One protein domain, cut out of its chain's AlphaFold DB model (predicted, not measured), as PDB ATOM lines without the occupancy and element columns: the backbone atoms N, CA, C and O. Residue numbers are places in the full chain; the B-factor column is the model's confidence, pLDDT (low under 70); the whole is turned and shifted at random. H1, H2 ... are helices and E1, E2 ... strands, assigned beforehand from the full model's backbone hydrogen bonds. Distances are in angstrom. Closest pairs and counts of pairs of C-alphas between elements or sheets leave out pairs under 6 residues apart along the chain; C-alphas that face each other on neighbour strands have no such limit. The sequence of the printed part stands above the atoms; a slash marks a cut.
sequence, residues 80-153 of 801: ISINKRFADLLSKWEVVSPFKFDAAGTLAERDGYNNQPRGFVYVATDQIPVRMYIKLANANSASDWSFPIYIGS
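AT A GLANCE: This is residues 80 to 153 of the 801 residues of an uncharacterized protein of Methylobacterium sp. DB0501 (UniProt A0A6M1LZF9). A small twisted sheet of four short strands has the short helix H2 over one face, while the long helix H1 is set off at one end of the domain and only grazes the sheet. At the other end, away from H1, residues 135 to 148 form a long loop with no named element. The printed part has 74 residues, with H1, E1, H2, E2, E3 and E4 in that order along it; the class is mixed, helices and strands. The mixed sheet has the order E1, E2, E3, E4. The whole is compact, with a radius of gyration of the C-alphas of 12.3 A and spans of 35 by 26 by 21 A.

IN THESE COORDINATES: H1, residues 80 to 96, runs 25.1 A from C-alpha 80 at (195.926, 238.758, 222.322). E1 is residues 103 to 105, 7.0 A, and H2 residues 109 to 113, 7.6 A. E2, residues 121 to 124, is 10.1 A long, and E3, residues 130 to 134, 13.8 A. E4, residues 149 to 151, 6.5 A, ends at C-alpha 151, (208.520, 230.654, 232.017).

HOW THE PARTS SIT: E1 and E2 are parallel at 10 degrees, with N 123 and O 103 3.0 A apart; with H2 they form a strand-helix-strand unit, two parallel neighbour strands with a helix between, its crossover right-handed. E2, E3 and E4 form a meander, each strand the antiparallel neighbour of the one before. The hairpin E2 and E3 has N 124 and O 131 at 2.8 A, and the hairpin E3 and E4 has N 151 and O 130 at 2.8 A. H2 is on the sheet at a height of 9.0 A, only just over E2, on which 3 of its 5 C-alphas fall; the closest C-alphas, of Arg 110 and Tyr 122, are 6.8 A apart. H1 only grazes the sheet with residues 83 to 91, and is apart from H2. O i to N i+4 pairs are within hydrogen-bond range in 11 of 13 cases in H1 and 0 of 1 in H2, where 2 of 2 O i to N i+3 pairs are.

THE WHOLE: The C-alphas farthest apart, of Ser 81 and Ala 139, are 36.2 A apart. The printed part has no cut, and E3 to E4 is the long link, 14 residues. Mean pLDDT of the printed part is 76.8; residues 80 to 100, 128 to 129 and 151 to 153 are under 70.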
ATOM      1  N   ILE A  80     195.654 238.976 223.751       62.44
ATOM      2  CA  ILE A  80     195.926 238.758 222.322       62.44
ATOM      3  C   ILE A  80     197.058 239.678 221.831       62.44
ATOM      4  O   ILE A  80     197.920 239.250 221.063       62.44
ATOM      5  N   SER A  81     197.095 240.931 222.291       63.56
ATOM      6  CA  SER A  81     198.151 241.895 221.944       63.56
ATOM      7  C   SER A  81     199.483 241.566 222.624       63.56
ATOM      8  O   SER A  81     200.541 241.729 222.013       63.56
ATOM      9  N   ILE A  82     199.441 241.049 223.856       62.69
ATOM     10  CA  ILE A  82     200.624 240.568 224.583       62.69
ATOM     11  C   ILE A  82     201.234 239.351 223.874       62.69
ATOM     12  O   ILE A  82     202.433 239.352 223.596       62.69
ATOM     13  N   ASN A  83     200.417 238.370 223.482       64.38
ATOM     14  CA  ASN A  83     200.892 237.165 222.792       64.38
ATOM     15  C   ASN A  83     201.488 237.484 221.408       64.38
ATOM     16  O   ASN A  83     202.537 236.950 221.052       64.38
ATOM     17  N   LYS A  84     200.903 238.432 220.658       66.00
ATOM     18  CA  LYS A  84     201.490 238.922 219.395       66.00
ATOM     19  C   LYS A  84     202.842 239.609 219.596       66.00
ATOM     20  O   LYS A  84     203.749 239.417 218.793       66.00
ATOM     21  N   ARG A  85     203.001 240.394 220.666       65.06
ATOM     22  CA  ARG A  85     204.278 241.049 220.994       65.06
ATOM     23  C   ARG A  85     205.333 240.064 221.472       65.06
ATOM     24  O   ARG A  85     206.499 240.281 221.178       65.06
ATOM     25  N   PHE A  86     204.947 239.004 222.178       65.50
ATOM     26  CA  PHE A  86     205.874 237.946 222.570       65.50
ATOM     27  C   PHE A  86     206.355 237.154 221.346       65.50
ATOM     28  O   PHE A  86     207.550 236.909 221.228       65.50
ATOM     29  N   ALA A  87     205.468 236.869 220.386       64.06
ATOM     30  CA  ALA A  87     205.843 236.283 219.095       64.06
ATOM     31  C   ALA A  87     206.775 237.201 218.270       64.06
ATOM     32  O   ALA A  87     207.754 236.727 217.703       64.06
ATOM     33  N   ASP A  88     206.532 238.518 218.259       67.69
ATOM     34  CA  ASP A  88     207.417 239.515 217.626       67.69
ATOM     35  C   ASP A  88     208.763 239.682 218.364       67.69
ATOM     36  O   ASP A  88     209.797 239.955 217.759       67.69
ATOM     37  N   LEU A  89     208.790 239.493 219.685       64.75
ATOM     38  CA  LEU A  89     210.032 239.468 220.459       64.75
ATOM     39  C   LEU A  89     210.833 238.189 220.201       64.75
ATOM     40  O   LEU A  89     212.054 238.266 220.110       64.75
ATOM     41  N   LEU A  90     210.158 237.044 220.049       68.00
ATOM     42  CA  LEU A  90     210.780 235.770 219.690       68.00
ATOM     43  C   LEU A  90     211.427 235.859 218.301       68.00
ATOM     44  O   LEU A  90     212.597 235.515 218.151       68.00
ATOM     45  N   SER A  91     210.721 236.431 217.319       65.25
ATOM     46  CA  SER A  91     211.253 236.614 215.963       65.25
ATOM     47  C   SER A  91     212.432 237.592 215.917       65.25
ATOM     48  O   SER A  91     213.384 237.383 215.166       65.25
ATOM     49  N   LYS A  92     212.434 238.636 216.758       66.94
ATOM     50  CA  LYS A  92     213.585 239.544 216.919       66.94
ATOM     51  C   LYS A  92     214.755 238.881 217.645       66.94
ATOM     52  O   LYS A  92     215.899 239.109 217.265       66.94
ATOM     53  N   TRP A  93     214.489 238.059 218.660       64.38
ATOM     54  CA  TRP A  93     215.504 237.311 219.408       64.38
ATOM     55  C   TRP A  93     216.258 236.325 218.504       64.38
ATOM     56  O   TRP A  93     217.484 236.251 218.570       64.38
ATOM     57  N   GLU A  94     215.558 235.637 217.600       64.50
ATOM     58  CA  GLU A  94     216.136 234.683 216.638       64.50
ATOM     59  C   GLU A  94     217.125 235.305 215.634       64.50
ATOM     60  O   GLU A  94     217.923 234.581 215.026       64.50
ATOM     61  N   VAL A  95     217.107 236.632 215.469       62.66
ATOM     62  CA  VAL A  95     218.042 237.366 214.598       62.66
ATOM     63  C   VAL A  95     219.380 237.645 215.293       62.66
ATOM     64  O   VAL A  95     220.413 237.674 214.627       62.66
ATOM     65  N   VAL A  96     219.389 237.844 216.614       51.06
ATOM     66  CA  VAL A  96     220.575 238.296 217.376       51.06
ATOM     67  C   VAL A  96     221.144 237.255 218.342       51.06
ATOM     68  O   VAL A  96     222.308 237.358 218.724       51.06
ATOM     69  N   SER A  97     220.363 236.252 218.739       56.94
ATOM     70  CA  SER A  97     220.798 235.203 219.663       56.94
ATOM     71  C   SER A  97     221.395 233.999 218.915       56.94
ATOM     72  O   SER A  97     220.784 233.511 217.964       56.94
ATOM     73  N   PRO A  98     222.536 233.437 219.368       56.31
ATOM     74  CA  PRO A  98     223.049 232.162 218.854       56.31
ATOM     75  C   PRO A  98     222.179 230.962 219.271       56.31
ATOM     76  O   PRO A  98     222.311 229.880 218.707       56.31
ATOM     77  N   PHE A  99     221.290 231.149 220.249       57.34
ATOM     78  CA  PHE A  99     220.295 230.170 220.671       57.34
ATOM     79  C   PHE A  99     218.956 230.451 219.977       57.34
ATOM     80  O   PHE A  99     218.404 231.544 220.154       57.34
ATOM     81  N   LYS A 100     218.457 229.475 219.207       66.19
ATOM     82  CA  LYS A 100     217.183 229.532 218.474       66.19
ATOM     83  C   LYS A 100     216.227 228.470 219.008       66.19
ATOM     84  O   LYS A 100     216.659 227.359 219.304       66.19
ATOM     85  N   PHE A 101     214.951 228.823 219.134       75.19
ATOM     86  CA  PHE A 101     213.894 227.836 219.338       75.19
ATOM     87  C   PHE A 101     213.570 227.194 217.991       75.19
ATOM     88  O   PHE A 101     213.620 227.870 216.965       75.19
ATOM     89  N   ASP A 102     213.263 225.899 217.978       80.62
ATOM     90  CA  ASP A 102     213.037 225.191 216.718       80.62
ATOM     91  C   ASP A 102     211.613 225.407 216.182       80.62
ATOM     92  O   ASP A 102     211.403 225.434 214.969       80.62
ATOM     93  N   ALA A 103     210.630 225.601 217.070       84.19
ATOM     94  CA  ALA A 103     209.296 226.081 216.716       84.19
ATOM     95  C   ALA A 103     208.573 226.728 217.913       84.19
ATOM     96  O   ALA A 103     208.874 226.464 219.078       84.19
ATOM     97  N   ALA A 104     207.574 227.561 217.624       82.88
ATOM     98  CA  ALA A 104     206.687 228.144 218.623       82.88
ATOM     99  C   ALA A 104     205.262 228.269 218.076       82.88
ATOM    100  O   ALA A 104     205.066 228.462 216.876       82.88
ATOM    101  N   GLY A 105     204.271 228.168 218.954       80.38
ATOM    102  CA  GLY A 105     202.861 228.207 218.569       80.38
ATOM    103  C   GLY A 105     201.951 227.873 219.741       80.38
ATOM    104  O   GLY A 105     202.302 228.150 220.891       80.38
ATOM    105  N   THR A 106     200.780 227.314 219.459       82.88
ATOM    106  CA  THR A 106     199.856 226.828 220.487       82.88
ATOM    107  C   THR A 106     200.286 225.465 221.030       82.88
ATOM    108  O   THR A 106     200.936 224.676 220.344       82.88
ATOM    109  N   LEU A 107     199.887 225.122 222.254       84.50
ATOM    110  CA  LEU A 107     200.204 223.810 222.822       84.50
ATOM    111  C   LEU A 107     199.649 222.651 221.973       84.50
ATOM    112  O   LEU A 107     200.286 221.605 221.891       84.50
ATOM    113  N   ALA A 108     198.496 222.841 221.326       84.19
ATOM    114  CA  ALA A 108     197.888 221.831 220.460       84.19
ATOM    115  C   ALA A 108     198.717 221.567 219.190       84.19
ATOM    116  O   ALA A 108     198.812 220.430 218.736       84.19
ATOM    117  N   GLU A 109     199.364 222.595 218.636       87.06
ATOM    118  CA  GLU A 109     200.206 222.465 217.438       87.06
ATOM    119  C   GLU A 109     201.520 221.726 217.717       87.06
ATOM    120  O   GLU A 109     202.084 221.118 216.805       87.06
ATOM    121  N   ARG A 110     201.992 221.709 218.972       90.12
ATOM    122  CA  ARG A 110     203.218 220.997 219.377       90.12
ATOM    123  C   ARG A 110     203.207 219.528 218.954       90.12
ATOM    124  O   ARG A 110     204.237 219.005 218.538       90.12
ATOM    125  N   ASP A 111     202.065 218.852 219.051       85.50
ATOM    126  CA  ASP A 111     201.980 217.420 218.745       85.50
ATOM    127  C   ASP A 111     202.214 217.125 217.250       85.50
ATOM    128  O   ASP A 111     202.675 216.037 216.902       85.50
ATOM    129  N   GLY A 112     202.028 218.117 216.369       85.56
ATOM    130  CA  GLY A 112     202.431 218.043 214.959       85.56
ATOM    131  C   GLY A 112     203.948 217.918 214.754       85.56
ATOM    132  O   GLY A 112     204.391 217.470 213.699       85.56
ATOM    133  N   TYR A 113     204.745 218.236 215.778       88.88
ATOM    134  CA  TYR A 113     206.205 218.128 215.789       88.88
ATOM    135  C   TYR A 113     206.701 216.863 216.510       88.88
ATOM    136  O   TYR A 113     207.857 216.780 216.924       88.88
ATOM    137  N   ASN A 114     205.853 215.843 216.682       88.38
ATOM    138  CA  ASN A 114     206.251 214.617 217.377       88.38
ATOM    139  C   ASN A 114     207.365 213.828 216.670       88.38
ATOM    140  O   ASN A 114     208.148 213.183 217.364       88.38
ATOM    141  N   ASN A 115     207.478 213.931 215.344       86.81
ATOM    142  CA  ASN A 115     208.496 213.258 214.525       86.81
ATOM    143  C   ASN A 115     209.859 213.980 214.483       86.81
ATOM    144  O   ASN A 115     210.745 213.584 213.718       86.81
ATOM    145  N   GLN A 116     210.020 215.061 215.248       89.81
ATOM    146  CA  GLN A 116     211.245 215.855 215.272       89.81
ATOM    147  C   GLN A 116     212.347 215.190 216.119       89.81
ATOM    148  O   GLN A 116     212.052 214.431 217.048       89.81
ATOM    149  N   PRO A 117     213.635 215.438 215.813       86.12
ATOM    150  CA  PRO A 117     214.754 214.804 216.507       86.12
ATOM    151  C   PRO A 117     214.852 215.196 217.991       86.12
ATOM    152  O   PRO A 117     214.372 216.245 218.425       86.12
ATOM    153  N   ARG A 118     215.547 214.365 218.783       84.00
ATOM    154  CA  ARG A 118     215.922 214.705 220.166       84.00
ATOM    155  C   ARG A 118     216.713 216.015 220.177       84.00
ATOM    156  O   ARG A 118     217.666 216.164 219.420       84.00
ATOM    157  N   GLY A 119     216.353 216.914 221.085       79.56
ATOM    158  CA  GLY A 119     216.921 218.252 221.214       79.56
ATOM    159  C   GLY A 119     216.031 219.354 220.648       79.56
ATOM    160  O   GLY A 119     216.263 220.502 220.999       79.56
ATOM    161  N   PHE A 120     214.998 219.019 219.865       87.50
ATOM    162  CA  PHE A 120     214.061 220.000 219.312       87.50
ATOM    163  C   PHE A 120     213.306 220.742 220.428       87.50
ATOM    164  O   PHE A 120     212.672 220.113 221.281       87.50
ATOM    165  N   VAL A 121     213.363 222.072 220.437       87.81
ATOM    166  CA  VAL A 121     212.767 222.942 221.455       87.81
ATOM    167  C   VAL A 121     211.511 223.609 220.906       87.81
ATOM    168  O   VAL A 121     211.569 224.373 219.944       87.81
ATOM    169  N   TYR A 122     210.378 223.356 221.564       88.00
ATOM    170  CA  TYR A 122     209.089 223.955 221.232       88.00
ATOM    171  C   TYR A 122     208.607 224.891 222.344       88.00
ATOM    172  O   TYR A 122     208.574 224.507 223.517       88.00
ATOM    173  N   VAL A 123     208.170 226.098 221.982       86.69
ATOM    174  CA  VAL A 123     207.590 227.069 222.925       86.69
ATOM    175  C   VAL A 123     206.086 227.217 222.687       86.69
ATOM    176  O   VAL A 123     205.651 227.693 221.642       86.69
ATOM    177  N   ALA A 124     205.285 226.841 223.685       84.00
ATOM    178  CA  ALA A 124     203.837 227.024 223.677       84.00
ATOM    179  C   ALA A 124     203.482 228.413 224.233       84.00
ATOM    180  O   ALA A 124     203.635 228.683 225.428       84.00
ATOM    181  N   THR A 125     203.031 229.294 223.346       75.69
ATOM    182  CA  THR A 125     202.834 230.738 223.577       75.69
ATOM    183  C   THR A 125     201.392 231.121 223.918       75.69
ATOM    184  O   THR A 125     201.134 232.240 224.350       75.69
ATOM    185  N   ASP A 126     200.446 230.199 223.752       73.25
ATOM    186  CA  ASP A 126     199.028 230.352 224.101       73.25
ATOM    187  C   ASP A 126     198.733 230.074 225.583       73.25
ATOM    188  O   ASP A 126     197.647 230.381 226.074       73.25
ATOM    189  N   GLN A 127     199.689 229.489 226.302       70.31
ATOM    190  CA  GLN A 127     199.558 229.134 227.711       70.31
ATOM    191  C   GLN A 127     200.118 230.244 228.607       70.31
ATOM    192  O   GLN A 127     201.159 230.826 228.312       70.31
ATOM    193  N   ILE A 128     199.454 230.506 229.738       62.31
ATOM    194  CA  ILE A 128     199.950 231.408 230.786       62.31
ATOM    195  C   ILE A 128     200.113 230.599 232.088       62.31
ATOM    196  O   ILE A 128     199.126 230.033 232.559       62.31
ATOM    197  N   PRO A 129     201.320 230.528 232.690       66.88
ATOM    198  CA  PRO A 129     202.587 231.045 232.161       66.88
ATOM    199  C   PRO A 129     203.025 230.291 230.895       66.88
ATOM    200  O   PRO A 129     202.658 229.128 230.707       66.88
ATOM    201  N   VAL A 130     203.815 230.964 230.049       74.38
ATOM    202  CA  VAL A 130     204.371 230.395 228.809       74.38
ATOM    203  C   VAL A 130     205.146 229.129 229.148       74.38
ATOM    204  O   VAL A 130     205.861 229.077 230.154       74.38
ATOM    205  N   ARG A 131     204.996 228.089 228.326       83.06
ATOM    206  CA  ARG A 131     205.602 226.777 228.585       83.06
ATOM    207  C   ARG A 131     206.604 226.434 227.496       83.06
ATOM    208  O   ARG A 131     206.309 226.578 226.313       83.06
ATOM    209  N   MET A 132     207.764 225.928 227.895       85.88
ATOM    210  CA  MET A 132     208.767 225.374 226.989       85.88
ATOM    211  C   MET A 132     208.841 223.857 227.146       85.88
ATOM    212  O   MET A 132     208.766 223.329 228.258       85.88
ATOM    213  N   TYR A 133     209.013 223.173 226.020       86.25
ATOM    214  CA  TYR A 133     209.195 221.732 225.937       86.25
ATOM    215  C   TYR A 133     210.448 221.421 225.123       86.25
ATOM    216  O   TYR A 133     210.713 222.068 224.112       86.25
ATOM    217  N   ILE A 134     211.194 220.402 225.540       88.19
ATOM    218  CA  ILE A 134     212.366 219.905 224.815       88.19
ATOM    219  C   ILE A 134     212.105 218.453 224.439       88.19
ATOM    220  O   ILE A 134     211.668 217.656 225.273       88.19
ATOM    221  N   LYS A 135     212.367 218.096 223.185       88.50
ATOM    222  CA  LYS A 135     212.219 216.731 222.699       88.50
ATOM    223  C   LYS A 135     213.349 215.856 223.243       88.50
ATOM    224  O   LYS A 135     214.527 216.118 223.016       88.50
ATOM    225  N   LEU A 136     213.001 214.807 223.975       87.94
ATOM    226  CA  LEU A 136     213.926 213.891 224.644       87.94
ATOM    227  C   LEU A 136     214.220 212.632 223.809       87.94
ATOM    228  O   LEU A 136     215.262 212.003 224.008       87.94
ATOM    229  N   ALA A 137     213.349 212.279 222.860       85.81
ATOM    230  CA  ALA A 137     213.510 211.165 221.922       85.81
ATOM    231  C   ALA A 137     212.732 211.417 220.612       85.81
ATOM    232  O   ALA A 137     211.885 212.302 220.566       85.81
ATOM    233  N   ASN A 138     213.010 210.652 219.552       86.94
ATOM    234  CA  ASN A 138     212.243 210.701 218.299       86.94
ATOM    235  C   ASN A 138     211.599 209.337 218.009       86.94
ATOM    236  O   ASN A 138     212.018 208.624 217.098       86.94
ATOM    237  N   ALA A 139     210.616 208.956 218.827       86.50
ATOM    238  CA  ALA A 139     209.754 207.797 218.593       86.50
ATOM    239  C   ALA A 139     208.409 208.211 217.965       86.50
ATOM    240  O   ALA A 139     207.458 207.431 217.947       86.50
ATOM    241  N   ASN A 140     208.327 209.444 217.446       86.56
ATOM    242  CA  ASN A 140     207.114 210.054 216.911       86.56
ATOM    243  C   ASN A 140     205.929 210.061 217.900       86.56
ATOM    244  O   ASN A 140     204.775 209.909 217.500       86.56
ATOM    245  N   SER A 141     206.202 210.240 219.198       84.81
ATOM    246  CA  SER A 141     205.183 210.229 220.254       84.81
ATOM    247  C   SER A 141     205.192 211.510 221.087       84.81
ATOM    248  O   SER A 141     206.240 212.118 221.322       84.81
ATOM    249  N   ALA A 142     204.027 211.901 221.609       81.75
ATOM    250  CA  ALA A 142     203.905 213.006 222.560       81.75
ATOM    251  C   ALA A 142     204.637 212.720 223.888       81.75
ATOM    252  O   ALA A 142     205.079 213.648 224.564       81.75
ATOM    253  N   SER A 143     204.826 211.442 224.239       87.00
ATOM    254  CA  SER A 143     205.596 211.027 225.422       87.00
ATOM    255  C   SER A 143     207.078 211.382 225.340       87.00
ATOM    256  O   SER A 143     207.755 211.397 226.361       87.00
ATOM    257  N   ASP A 144     207.591 211.663 224.142       87.19
ATOM    258  CA  ASP A 144     209.006 211.972 223.970       87.19
ATOM    259  C   ASP A 144     209.334 213.432 224.328       87.19
ATOM    260  O   ASP A 144     210.488 213.835 224.215       87.19
ATOM    261  N   TRP A 145     208.355 214.259 224.707       90.19
ATOM    262  CA  TRP A 145     208.588 215.630 225.181       90.19
ATOM    263  C   TRP A 145     208.914 215.662 226.680       90.19
ATOM    264  O   TRP A 145     208.405 214.858 227.458       90.19
ATOM    265  N   SER A 146     209.728 216.629 227.109       87.81
ATOM    266  CA  SER A 146     209.955 216.904 228.529       87.81
ATOM    267  C   SER A 146     208.668 217.314 229.254       87.81
ATOM    268  O   SER A 146     207.696 217.764 228.642       87.81
ATOM    269  N   PHE A 147     208.693 217.265 230.588       84.12
ATOM    270  CA  PHE A 147     207.725 218.016 231.390       84.12
ATOM    271  C   PHE A 147     207.777 219.514 231.036       84.12
ATOM    272  O   PHE A 147     208.834 219.999 230.609       84.12
ATOM    273  N   PRO A 148     206.653 220.246 231.179       78.69
ATOM    274  CA  PRO A 148     206.613 221.669 230.877       78.69
ATOM    275  C   PRO A 148     207.584 222.429 231.772       78.69
ATOM    276  O   PRO A 148     207.518 222.345 232.998       78.69
ATOM    277  N   ILE A 149     208.449 223.214 231.145       80.94
ATOM    278  CA  ILE A 149     209.280 224.188 231.838       80.94
ATOM    279  C   ILE A 149     208.516 225.510 231.808       80.94
ATOM    280  O   ILE A 149     208.269 226.071 230.738       80.94
ATOM    281  N   TYR A 150     208.089 225.976 232.980       74.31
ATOM    282  CA  TYR A 150     207.299 227.196 233.113       74.31
ATOM    283  C   TYR A 150     208.193 228.434 233.049       74.31
ATOM    284  O   TYR A 150     209.136 228.574 233.826       74.31
ATOM    285  N   ILE A 151     207.862 229.356 232.150       67.69
ATOM    286  CA  ILE A 151     208.520 230.654 232.017       67.69
ATOM    287  C   ILE A 151     207.544 231.714 232.545       67.69
ATOM    288  O   ILE A 151     206.646 232.164 231.833       67.69
ATOM    289  N   GLY A 152     207.681 232.068 233.829       64.94
ATOM    290  CA  GLY A 152     206.818 233.032 234.534       64.94
ATOM    291  C   GLY A 152     206.338 232.557 235.917       64.94
ATOM    292  O   GLY A 152     206.636 231.444 236.335       64.94
ATOM    293  N   SER A 153     205.592 233.408 236.637       57.53
ATOM    294  CA  SER A 153     205.286 233.353 238.089       57.53
ATOM    295  C   SER A 153     204.356 232.222 238.591       57.53
ATOM    296  O   SER A 153     203.628 232.409 239.569       57.53
TER     297      SER A 153